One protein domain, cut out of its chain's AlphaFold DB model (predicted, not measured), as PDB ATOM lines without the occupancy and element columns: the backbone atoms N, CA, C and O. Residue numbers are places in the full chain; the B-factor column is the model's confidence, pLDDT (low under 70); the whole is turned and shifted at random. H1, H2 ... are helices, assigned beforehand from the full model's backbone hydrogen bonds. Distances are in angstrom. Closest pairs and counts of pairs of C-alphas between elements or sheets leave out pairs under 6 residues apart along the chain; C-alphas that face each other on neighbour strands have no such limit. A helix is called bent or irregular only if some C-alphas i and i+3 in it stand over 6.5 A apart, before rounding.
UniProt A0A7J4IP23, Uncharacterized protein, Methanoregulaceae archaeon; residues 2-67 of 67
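Overview. This is residues 2 to 67 of the 67 residues of an uncharacterized protein of Methanoregulaceae archaeon (UniProt A0A7J4IP23). Picture a small compact body in which H3 and the first part of H1, residues 25 to 32, lie side by side and run opposite ways, while a long looped stretch, residues 2 to 24, and the short helix H2 lie on one side of this pair. H1 kinks sharply near residue 34, and its last part turns away from the line of its first part. The printed part has 66 residues, with three named helices in the order H1, H2, H3 and no named strand; the class is all helix, though just 31 of the 66 residues are in named helices. It is compact, with a radius of gyration of the C-alphas of 10.3 A, and the C-alphas span 26 by 20 by 18 A.

Along the chain. Start at C-alpha 2, at (-29.891, 31.233, -35.305), and read on through residues 2 to 24, a stretch with no named element whose C-alphas lie 5 to 14 A from the mean of all C-alphas. Find C-alpha 25 at (-36.496, 26.642, -48.201); there H1 begins, residues 25 to 41, 22.1 A from first to last C-alpha. H1 is irregular: C-alphas 33 and 36 are 8.1 A apart, and it has a kink of 73 degrees near residue 34. Next comes H2, residues 44 to 47, and then H3, residues 57 to 66, 14.4 A long, which ends at C-alpha 66 at (-31.306, 30.283, -56.616).

Arrangement. Look first at H1 and H3, which touch; their closest C-alphas are those of Val 28 and Val 60, 6.1 A apart. H1 touches H3 with residues 25 to 32 alone. The two helices run opposite ways at a shallow tilt of 34.8 degrees, only just short of steep. H2 is close to H1 but not clearly touching it, with the closest C-alphas, those of Ile 38 and Phe 47, 7.7 A apart. H2 is also close to H3 but not clearly touching it; here the closest C-alphas are those of Phe 47 and Asp 59, at 7.5 A. In the backbone of H3 every O i to N i+4 pair is within hydrogen-bond range, in H1 10 of 13 are, and H2, with 4 residues, is too short for such a pair.

Size, cuts and confidence. The C-alphas farthest apart are those of Leu 2 and Asn 52, at 27.7 A. The printed part has no cut and ends at residue 67, the chain's last residue. The link from H1 to H2 is tight, with 2 residues, and the link from H2 to H3 is short, with 9. In the B-factor column you will find a mean pLDDT of 95.8 for the printed part, with residue 2 the one residue under 70.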
ATOM      1  N   LEU A   2     -29.979  30.574 -33.997       63.72
ATOM      2  CA  LEU A   2     -29.891  31.233 -35.305       63.72
ATOM      3  C   LEU A   2     -28.577  32.023 -35.323       63.72
ATOM      4  O   LEU A   2     -28.334  32.804 -34.399       63.72
ATOM      5  N   MET A   3     -27.693  31.711 -36.268       86.25
ATOM      6  CA  MET A   3     -26.466  32.481 -36.497       86.25
ATOM      7  C   MET A   3     -26.831  33.713 -37.345       86.25
ATOM      8  O   MET A   3     -27.955  33.776 -37.849       86.25
ATOM      9  N   PRO A   4     -25.959  34.732 -37.462       92.12
ATOM     10  CA  PRO A   4     -26.199  35.789 -38.438       92.12
ATOM     11  C   PRO A   4     -26.356  35.203 -39.852       92.12
ATOM     12  O   PRO A   4     -25.780  34.143 -40.119       92.12
ATOM     13  N   PRO A   5     -27.081  35.902 -40.737       96.25
ATOM     14  CA  PRO A   5     -27.169  35.532 -42.141       96.25
ATOM     15  C   PRO A   5     -25.787  35.421 -42.799       96.25
ATOM     16  O   PRO A   5     -24.848  36.116 -42.386       96.25
ATOM     17  N   LEU A   6     -25.658  34.546 -43.795       96.38
ATOM     18  CA  LEU A   6     -24.396  34.257 -44.476       96.38
ATOM     19  C   LEU A   6     -24.523  34.419 -45.994       96.38
ATOM     20  O   LEU A   6     -25.530  34.035 -46.583       96.38
ATOM     21  N   ASP A   7     -23.447  34.940 -46.580       96.25
ATOM     22  CA  ASP A   7     -23.108  34.853 -48.002       96.25
ATOM     23  C   ASP A   7     -22.298  33.563 -48.210       96.25
ATOM     24  O   ASP A   7     -21.172  33.455 -47.694       96.25
ATOM     25  N   LEU A   8     -22.872  32.545 -48.858       95.69
ATOM     26  CA  LEU A   8     -22.195  31.251 -49.023       95.69
ATOM     27  C   LEU A   8     -21.388  31.163 -50.322       95.69
ATOM     28  O   LEU A   8     -20.477  30.328 -50.394       95.69
ATOM     29  N   ASP A   9     -21.691  31.984 -51.328       94.88
ATOM     30  CA  ASP A   9     -21.031  31.954 -52.640       94.88
ATOM     31  C   ASP A   9     -20.092  33.143 -52.927       94.88
ATOM     32  O   ASP A   9     -19.271  33.076 -53.850       94.88
ATOM     33  N   GLY A  10     -20.085  34.146 -52.053       95.62
ATOM     34  CA  GLY A  10     -19.181  35.289 -52.059       95.62
ATOM     35  C   GLY A  10     -19.594  36.406 -53.015       95.62
ATOM     36  O   GLY A  10     -18.721  37.194 -53.406       95.62
ATOM     37  N   ASP A  11     -20.858  36.463 -53.443       93.31
ATOM     38  CA  ASP A  11     -21.360  37.487 -54.366       93.31
ATOM     39  C   ASP A  11     -21.809  38.788 -53.672       93.31
ATOM     40  O   ASP A  11     -22.059  39.799 -54.339       93.31
ATOM     41  N   GLY A  12     -21.815  38.801 -52.335       93.69
ATOM     42  CA  GLY A  12     -22.221  39.928 -51.504       93.69
ATOM     43  C   GLY A  12     -23.695  39.920 -51.092       93.69
ATOM     44  O   GLY A  12     -24.099  40.837 -50.370       93.69
ATOM     45  N   ARG A  13     -24.483  38.921 -51.502       94.62
ATOM     46  CA  ARG A  13     -25.875  38.709 -51.082       94.62
ATOM     47  C   ARG A  13     -25.937  37.640 -50.007       94.62
ATOM     48  O   ARG A  13     -25.109  36.744 -49.952       94.62
ATOM     49  N   TYR A  14     -26.912  37.755 -49.116       96.06
ATOM     50  CA  TYR A  14     -27.088  36.818 -48.012       96.06
ATOM     51  C   TYR A  14     -28.230  35.853 -48.331       96.06
ATOM     52  O   TYR A  14     -29.400  36.146 -48.073       96.06
ATOM     53  N   GLU A  15     -27.895  34.700 -48.907       94.81
ATOM     54  CA  GLU A  15     -28.855  33.661 -49.280       94.81
ATOM     55  C   GLU A  15     -29.191  32.686 -48.138       94.81
ATOM     56  O   GLU A  15     -30.281  32.111 -48.128       94.81
ATOM     57  N   ASP A  16     -28.302  32.536 -47.151       96.56
ATOM     58  CA  ASP A  16     -28.576  31.833 -45.889       96.56
ATOM     59  C   ASP A  16     -29.073  32.845 -44.856       96.56
ATOM     60  O   ASP A  16     -28.324  33.375 -44.034       96.56
ATOM     61  N   VAL A  17     -30.364  33.153 -44.936       96.25
ATOM     62  CA  VAL A  17     -31.053  34.155 -44.116       96.25
ATOM     63  C   VAL A  17     -31.188  33.687 -42.664       96.25
ATOM     64  O   VAL A  17     -31.219  34.512 -41.749       96.25
ATOM     65  N   ILE A  18     -31.292  32.377 -42.415       95.19
ATOM     66  CA  ILE A  18     -31.458  31.839 -41.053       95.19
ATOM     67  C   ILE A  18     -30.120  31.535 -40.353       95.19
ATOM     68  O   ILE A  18     -30.111  31.256 -39.144       95.19
ATOM     69  N   GLY A  19     -29.010  31.575 -41.092       95.56
ATOM     70  CA  GLY A  19     -27.655  31.319 -40.611       95.56
ATOM     71  C   GLY A  19     -27.428  29.854 -40.232       95.56
ATOM     72  O   GLY A  19     -26.856  29.570 -39.175       95.56
ATOM     73  N   ASN A  20     -27.943  28.895 -41.007       95.06
ATOM     74  CA  ASN A  20     -27.778  27.462 -40.718       95.06
ATOM     75  C   ASN A  20     -26.619  26.798 -41.498       95.06
ATOM     76  O   ASN A  20     -26.375  25.596 -41.330       95.06
ATOM     77  N   GLY A  21     -25.896  27.572 -42.310       95.44
ATOM     78  CA  GLY A  21     -24.821  27.129 -43.191       95.44
ATOM     79  C   GLY A  21     -25.313  26.470 -44.480       95.44
ATOM     80  O   GLY A  21     -24.576  25.674 -45.070       95.44
ATOM     81  N   ARG A  22     -26.565  26.709 -44.878       94.75
ATOM     82  CA  ARG A  22     -27.199  26.170 -46.085       94.75
ATOM     83  C   ARG A  22     -28.129  27.226 -46.664       94.75
ATOM     84  O   ARG A  22     -28.785  27.929 -45.917       94.75
ATOM     85  N   LYS A  23     -28.239  27.246 -47.990       94.06
ATOM     86  CA  LYS A  23     -29.348  27.897 -48.681       94.06
ATOM     87  C   LYS A  23     -30.460  26.876 -48.887       94.06
ATOM     88  O   LYS A  23     -30.289  25.898 -49.617       94.06
ATOM     89  N   ASP A  24     -31.569  27.024 -48.177       96.00
ATOM     90  CA  ASP A  24     -32.707  26.121 -48.279       96.00
ATOM     91  C   ASP A  24     -34.064  26.838 -48.154       96.00
ATOM     92  O   ASP A  24     -34.186  28.060 -48.111       96.00
ATOM     93  N   PHE A  25     -35.151  26.066 -48.187       97.12
ATOM     94  CA  PHE A  25     -36.496  26.642 -48.201       97.12
ATOM     95  C   PHE A  25     -36.845  27.400 -46.904       97.12
ATOM     96  O   PHE A  25     -37.758  28.229 -46.907       97.12
ATOM     97  N   ALA A  26     -36.145  27.142 -45.795       96.75
ATOM     98  CA  ALA A  26     -36.338  27.885 -44.556       96.75
ATOM     99  C   ALA A  26     -35.906  29.353 -44.697       96.75
ATOM    100  O   ALA A  26     -36.553  30.216 -44.098       96.75
ATOM    101  N   ASP A  27     -34.904  29.643 -45.531       97.12
ATOM    102  CA  ASP A  27     -34.444  31.005 -45.820       97.12
ATOM    103  C   ASP A  27     -35.512  31.805 -46.556       97.12
ATOM    104  O   ASP A  27     -35.888  32.898 -46.128       97.12
ATOM    105  N   VAL A  28     -36.106  31.203 -47.591       97.94
ATOM    106  CA  VAL A  28     -37.222  31.793 -48.351       97.94
ATOM    107  C   VAL A  28     -38.400  32.110 -47.426       97.94
ATOM    108  O   VAL A  28     -39.005  33.180 -47.514       97.94
ATOM    109  N   MET A  29     -38.731  31.190 -46.514       98.00
ATOM    110  CA  MET A  29     -39.819  31.384 -45.555       98.00
ATOM    111  C   MET A  29     -39.511  32.468 -44.524       98.00
ATOM    112  O   MET A  29     -40.405  33.254 -44.200       98.00
ATOM    113  N   LEU A  30     -38.285  32.534 -43.997       97.25
ATOM    114  CA  LEU A  30     -37.913  33.594 -43.063       97.25
ATOM    115  C   LEU A  30     -37.928  34.957 -43.759       97.25
ATOM    116  O   LEU A  30     -38.550  35.882 -43.232       97.25
ATOM    117  N   PHE A  31     -37.324  35.061 -44.944       97.69
ATOM    118  CA  PHE A  31     -37.293  36.296 -45.719       97.69
ATOM    119  C   PHE A  31     -38.711  36.793 -45.997       97.69
ATOM    120  O   PHE A  31     -39.040  37.927 -45.660       97.69
ATOM    121  N   PHE A  32     -39.597  35.937 -46.518       98.25
ATOM    122  CA  PHE A  32     -40.986  36.314 -46.789       98.25
ATOM    123  C   PHE A  32     -41.712  36.820 -45.531       98.25
ATOM    124  O   PHE A  32     -42.390  37.847 -45.572       98.25
ATOM    125  N   ASN A  33     -41.543  36.134 -44.397       98.31
ATOM    126  CA  ASN A  33     -42.206  36.495 -43.142       98.31
ATOM    127  C   ASN A  33     -41.640  37.766 -42.488       98.31
ATOM    128  O   ASN A  33     -42.356  38.420 -41.729       98.31
ATOM    129  N   GLN A  34     -40.373  38.106 -42.743       97.25
ATOM    130  CA  GLN A  34     -39.675  39.239 -42.121       97.25
ATOM    131  C   GLN A  34     -39.334  40.360 -43.104       97.25
ATOM    132  O   GLN A  34     -38.692  41.324 -42.709       97.25
ATOM    133  N   MET A  35     -39.796  40.298 -44.351       96.81
ATOM    134  CA  MET A  35     -39.434  41.225 -45.430       96.81
ATOM    135  C   MET A  35     -39.547  42.705 -45.033       96.81
ATOM    136  O   MET A  35     -38.628  43.485 -45.254       96.81
ATOM    137  N   ALA A  36     -40.639  43.095 -44.366       97.44
ATOM    138  CA  ALA A  36     -40.820  44.470 -43.890       97.44
ATOM    139  C   ALA A  36     -39.816  44.864 -42.787       97.44
ATOM    140  O   ALA A  36     -39.386  46.015 -42.708       97.44
ATOM    141  N   TRP A  37     -39.446  43.910 -41.929       98.00
ATOM    142  CA  TRP A  37     -38.434  44.113 -40.899       98.00
ATOM    143  C   TRP A  37     -37.037  44.214 -41.521       98.00
ATOM    144  O   TRP A  37     -36.329  45.170 -41.210       98.00
ATOM    145  N   ILE A  38     -36.690  43.312 -42.448       97.56
ATOM    146  CA  ILE A  38     -35.429  43.317 -43.211       97.56
ATOM    147  C   ILE A  38     -35.258  44.667 -43.912       97.56
ATOM    148  O   ILE A  38     -34.268  45.351 -43.679       97.56
ATOM    149  N   ALA A  39     -36.282  45.123 -44.640       97.56
ATOM    150  CA  ALA A  39     -36.289  46.413 -45.335       97.56
ATOM    151  C   ALA A  39     -35.975  47.627 -44.439       97.56
ATOM    152  O   ALA A  39     -35.553  48.669 -44.935       97.56
ATOM    153  N   THR A  40     -36.218  47.515 -43.129       98.00
ATOM    154  CA  THR A  40     -36.044  48.610 -42.164       98.00
ATOM    155  C   THR A  40     -34.771  48.470 -41.321       98.00
ATOM    156  O   THR A  40     -34.273  49.476 -40.817       98.00
ATOM    157  N   ASN A  41     -34.262  47.250 -41.119       97.06
ATOM    158  CA  ASN A  41     -33.227  46.965 -40.116       97.06
ATOM    159  C   ASN A  41     -31.942  46.369 -40.695       97.06
ATOM    160  O   ASN A  41     -30.914  46.433 -40.023       97.06
ATOM    161  N   GLU A  42     -31.985  45.815 -41.904       96.50
ATOM    162  CA  GLU A  42     -30.844  45.139 -42.517       96.50
ATOM    163  C   GLU A  42     -30.213  45.971 -43.648       96.50
ATOM    164  O   GLU A  42     -30.859  46.861 -44.214       96.50
ATOM    165  N   PRO A  43     -28.940  45.714 -44.002       96.44
ATOM    166  CA  PRO A  43     -28.289  46.380 -45.123       96.44
ATOM    167  C   PRO A  43     -28.965  46.034 -46.455       96.44
ATOM    168  O   PRO A  43     -28.956  44.880 -46.868       96.44
ATOM    169  N   LEU A  44     -29.469  47.046 -47.173       97.12
ATOM    170  CA  LEU A  44     -30.136  46.857 -48.470       97.12
ATOM    171  C   LEU A  44     -29.307  46.003 -49.439       97.12
ATOM    172  O   LEU A  44     -29.807  45.013 -49.948       97.12
ATOM    173  N   ALA A  45     -28.029  46.340 -49.630       95.88
ATOM    174  CA  ALA A  45     -27.164  45.660 -50.596       95.88
ATOM    175  C   ALA A  45     -26.976  44.155 -50.329       95.88
ATOM    176  O   ALA A  45     -26.649  43.426 -51.255       95.88
ATOM    177  N   ALA A  46     -27.174  43.693 -49.089       97.25
ATOM    178  CA  ALA A  46     -27.046  42.278 -48.744       97.25
ATOM    179  C   ALA A  46     -28.345  41.482 -48.974       97.25
ATOM    180  O   ALA A  46     -28.293  40.262 -49.079       97.25
ATOM    181  N   PHE A  47     -29.503  42.150 -49.031       97.75
ATOM    182  CA  PHE A  47     -30.824  41.503 -49.074       97.75
ATOM    183  C   PHE A  47     -31.675  41.883 -50.295       97.75
ATOM    184  O   PHE A  47     -32.691  41.237 -50.536       97.75
ATOM    185  N   ASP A  48     -31.289  42.910 -51.054       97.94
ATOM    186  CA  ASP A  48     -31.811  43.181 -52.396       97.94
ATOM    187  C   ASP A  48     -31.130  42.205 -53.346       97.94
ATOM    188  O   ASP A  48     -30.074  42.487 -53.903       97.94
ATOM    189  N   CYS A  49     -31.681  41.002 -53.453       96.56
ATOM    190  CA  CYS A  49     -31.088  39.916 -54.219       96.56
ATOM    191  C   CYS A  49     -31.285  40.088 -55.729       96.56
ATOM    192  O   CYS A  49     -30.590  39.451 -56.521       96.56
ATOM    193  N   ASN A  50     -32.245  40.921 -56.134       96.75
ATOM    194  CA  ASN A  50     -32.585  41.122 -57.538       96.75
ATOM    195  C   ASN A  50     -32.075  42.450 -58.133       96.75
ATOM    196  O   ASN A  50     -32.341  42.711 -59.307       96.75
ATOM    197  N   ASP A  51     -31.315  43.236 -57.364       96.50
ATOM    198  CA  ASP A  51     -30.726  44.529 -57.743       96.50
ATOM    199  C   ASP A  51     -31.755  45.550 -58.244       96.50
ATOM    200  O   ASP A  51     -31.559  46.204 -59.276       96.50
ATOM    201  N   ASN A  52     -32.882  45.685 -57.542       97.69
ATOM    202  CA  ASN A  52     -33.913  46.670 -57.891       97.69
ATOM    203  C   ASN A  52     -34.022  47.846 -56.905       97.69
ATOM    204  O   ASN A  52     -34.998  48.603 -56.963       97.69
ATOM    205  N   ASP A  53     -33.006  48.024 -56.058       97.75
ATOM    206  CA  ASP A  53     -32.838  49.068 -55.043       97.75
ATOM    207  C   ASP A  53     -33.922  49.056 -53.951       97.75
ATOM    208  O   ASP A  53     -34.232  50.087 -53.336       97.75
ATOM    209  N   ARG A  54     -34.541  47.900 -53.693       98.00
ATOM    210  CA  ARG A  54     -35.559  47.746 -52.646       98.00
ATOM    211  C   ARG A  54     -35.681  46.298 -52.194       98.00
ATOM    212  O   ARG A  54     -35.436  45.379 -52.949       98.00
ATOM    213  N   ILE A  55     -36.165  46.130 -50.969       98.44
ATOM    214  CA  ILE A  55     -36.563  44.823 -50.450       98.44
ATOM    215  C   ILE A  55     -38.038  44.597 -50.784       98.44
ATOM    216  O   ILE A  55     -38.914  45.289 -50.246       98.44
ATOM    217  N   ASP A  56     -38.326  43.664 -51.685       98.06
ATOM    218  CA  ASP A  56     -39.679  43.335 -52.119       98.06
ATOM    219  C   ASP A  56     -39.872  41.845 -52.469       98.06
ATOM    220  O   ASP A  56     -39.064  40.966 -52.175       98.06
ATOM    221  N   PHE A  57     -41.026  41.522 -53.057       98.19
ATOM    222  CA  PHE A  57     -41.349  40.138 -53.396       98.19
ATOM    223  C   PHE A  57     -40.460  39.562 -54.515       98.19
ATOM    224  O   PHE A  57     -40.384  38.341 -54.649       98.19
ATOM    225  N   ALA A  58     -39.788  40.393 -55.317       98.31
ATOM    226  CA  ALA A  58     -38.861  39.912 -56.334       98.31
ATOM    227  C   ALA A  58     -37.613  39.272 -55.704       98.31
ATOM    228  O   ALA A  58     -37.120  38.290 -56.257       98.31
ATOM    229  N   ASP A  59     -37.190  39.707 -54.512       98.19
ATOM    230  CA  ASP A  59     -36.111  39.060 -53.749       98.19
ATOM    231  C   ASP A  59     -36.502  37.658 -53.282       98.19
ATOM    232  O   ASP A  59     -35.726  36.712 -53.392       98.19
ATOM    233  N   VAL A  60     -37.753  37.487 -52.842       97.94
ATOM    234  CA  VAL A  60     -38.295  36.172 -52.459       97.94
ATOM    235  C   VAL A  60     -38.294  35.216 -53.653       97.94
ATOM    236  O   VAL A  60     -37.935  34.045 -53.519       97.94
ATOM    237  N   VAL A  61     -38.687  35.707 -54.834       98.12
ATOM    238  CA  VAL A  61     -38.653  34.925 -56.081       98.12
ATOM    239  C   VAL A  61     -37.215  34.601 -56.482       98.12
ATOM    240  O   VAL A  61     -36.942  33.476 -56.909       98.12
ATOM    241  N   TRP A  62     -36.293  35.552 -56.324       97.31
ATOM    242  CA  TRP A  62     -34.877  35.326 -56.585       97.31
ATOM    243  C   TRP A  62     -34.329  34.216 -55.686       97.31
ATOM    244  O   TRP A  62     -33.826  33.226 -56.214       97.31
ATOM    245  N   LEU A  63     -34.546  34.301 -54.367       96.81
ATOM    246  CA  LEU A  63     -34.108  33.279 -53.410       96.81
ATOM    247  C   LEU A  63     -34.661  31.909 -53.794       96.81
ATOM    248  O   LEU A  63     -33.899  30.967 -53.959       96.81
ATOM    249  N   PHE A  64     -35.969  31.807 -54.046       96.69
ATOM    250  CA  PHE A  64     -36.606  30.546 -54.434       96.69
ATOM    251  C   PHE A  64     -36.024  29.923 -55.716       96.69
ATOM    252  O   PHE A  64     -36.044  28.702 -55.867       96.69
ATOM    253  N   THR A  65     -35.524  30.740 -56.645       96.44
ATOM    254  CA  THR A  65     -34.952  30.271 -57.919       96.44
ATOM    255  C   THR A  65     -33.448  29.991 -57.861       96.44
ATOM    256  O   THR A  65     -32.937  29.369 -58.792       96.44
ATOM    257  N   HIS A  66     -32.763  30.394 -56.783       92.19
ATOM    258  CA  HIS A  66     -31.306  30.283 -56.616       92.19
ATOM    259  C   HIS A  66     -30.867  29.413 -55.418       92.19
ATOM    260  O   HIS A  66     -29.667  29.348 -55.124       92.19
ATOM    261  N   LEU A  67     -31.804  28.709 -54.764       85.94
ATOM    262  CA  LEU A  67     -31.505  27.633 -53.801       85.94
ATOM    263  C   LEU A  67     -30.728  26.471 -54.441       85.94
ATOM    264  O   LEU A  67     -31.063  26.065 -55.577       85.94
TER     265      LEU A  67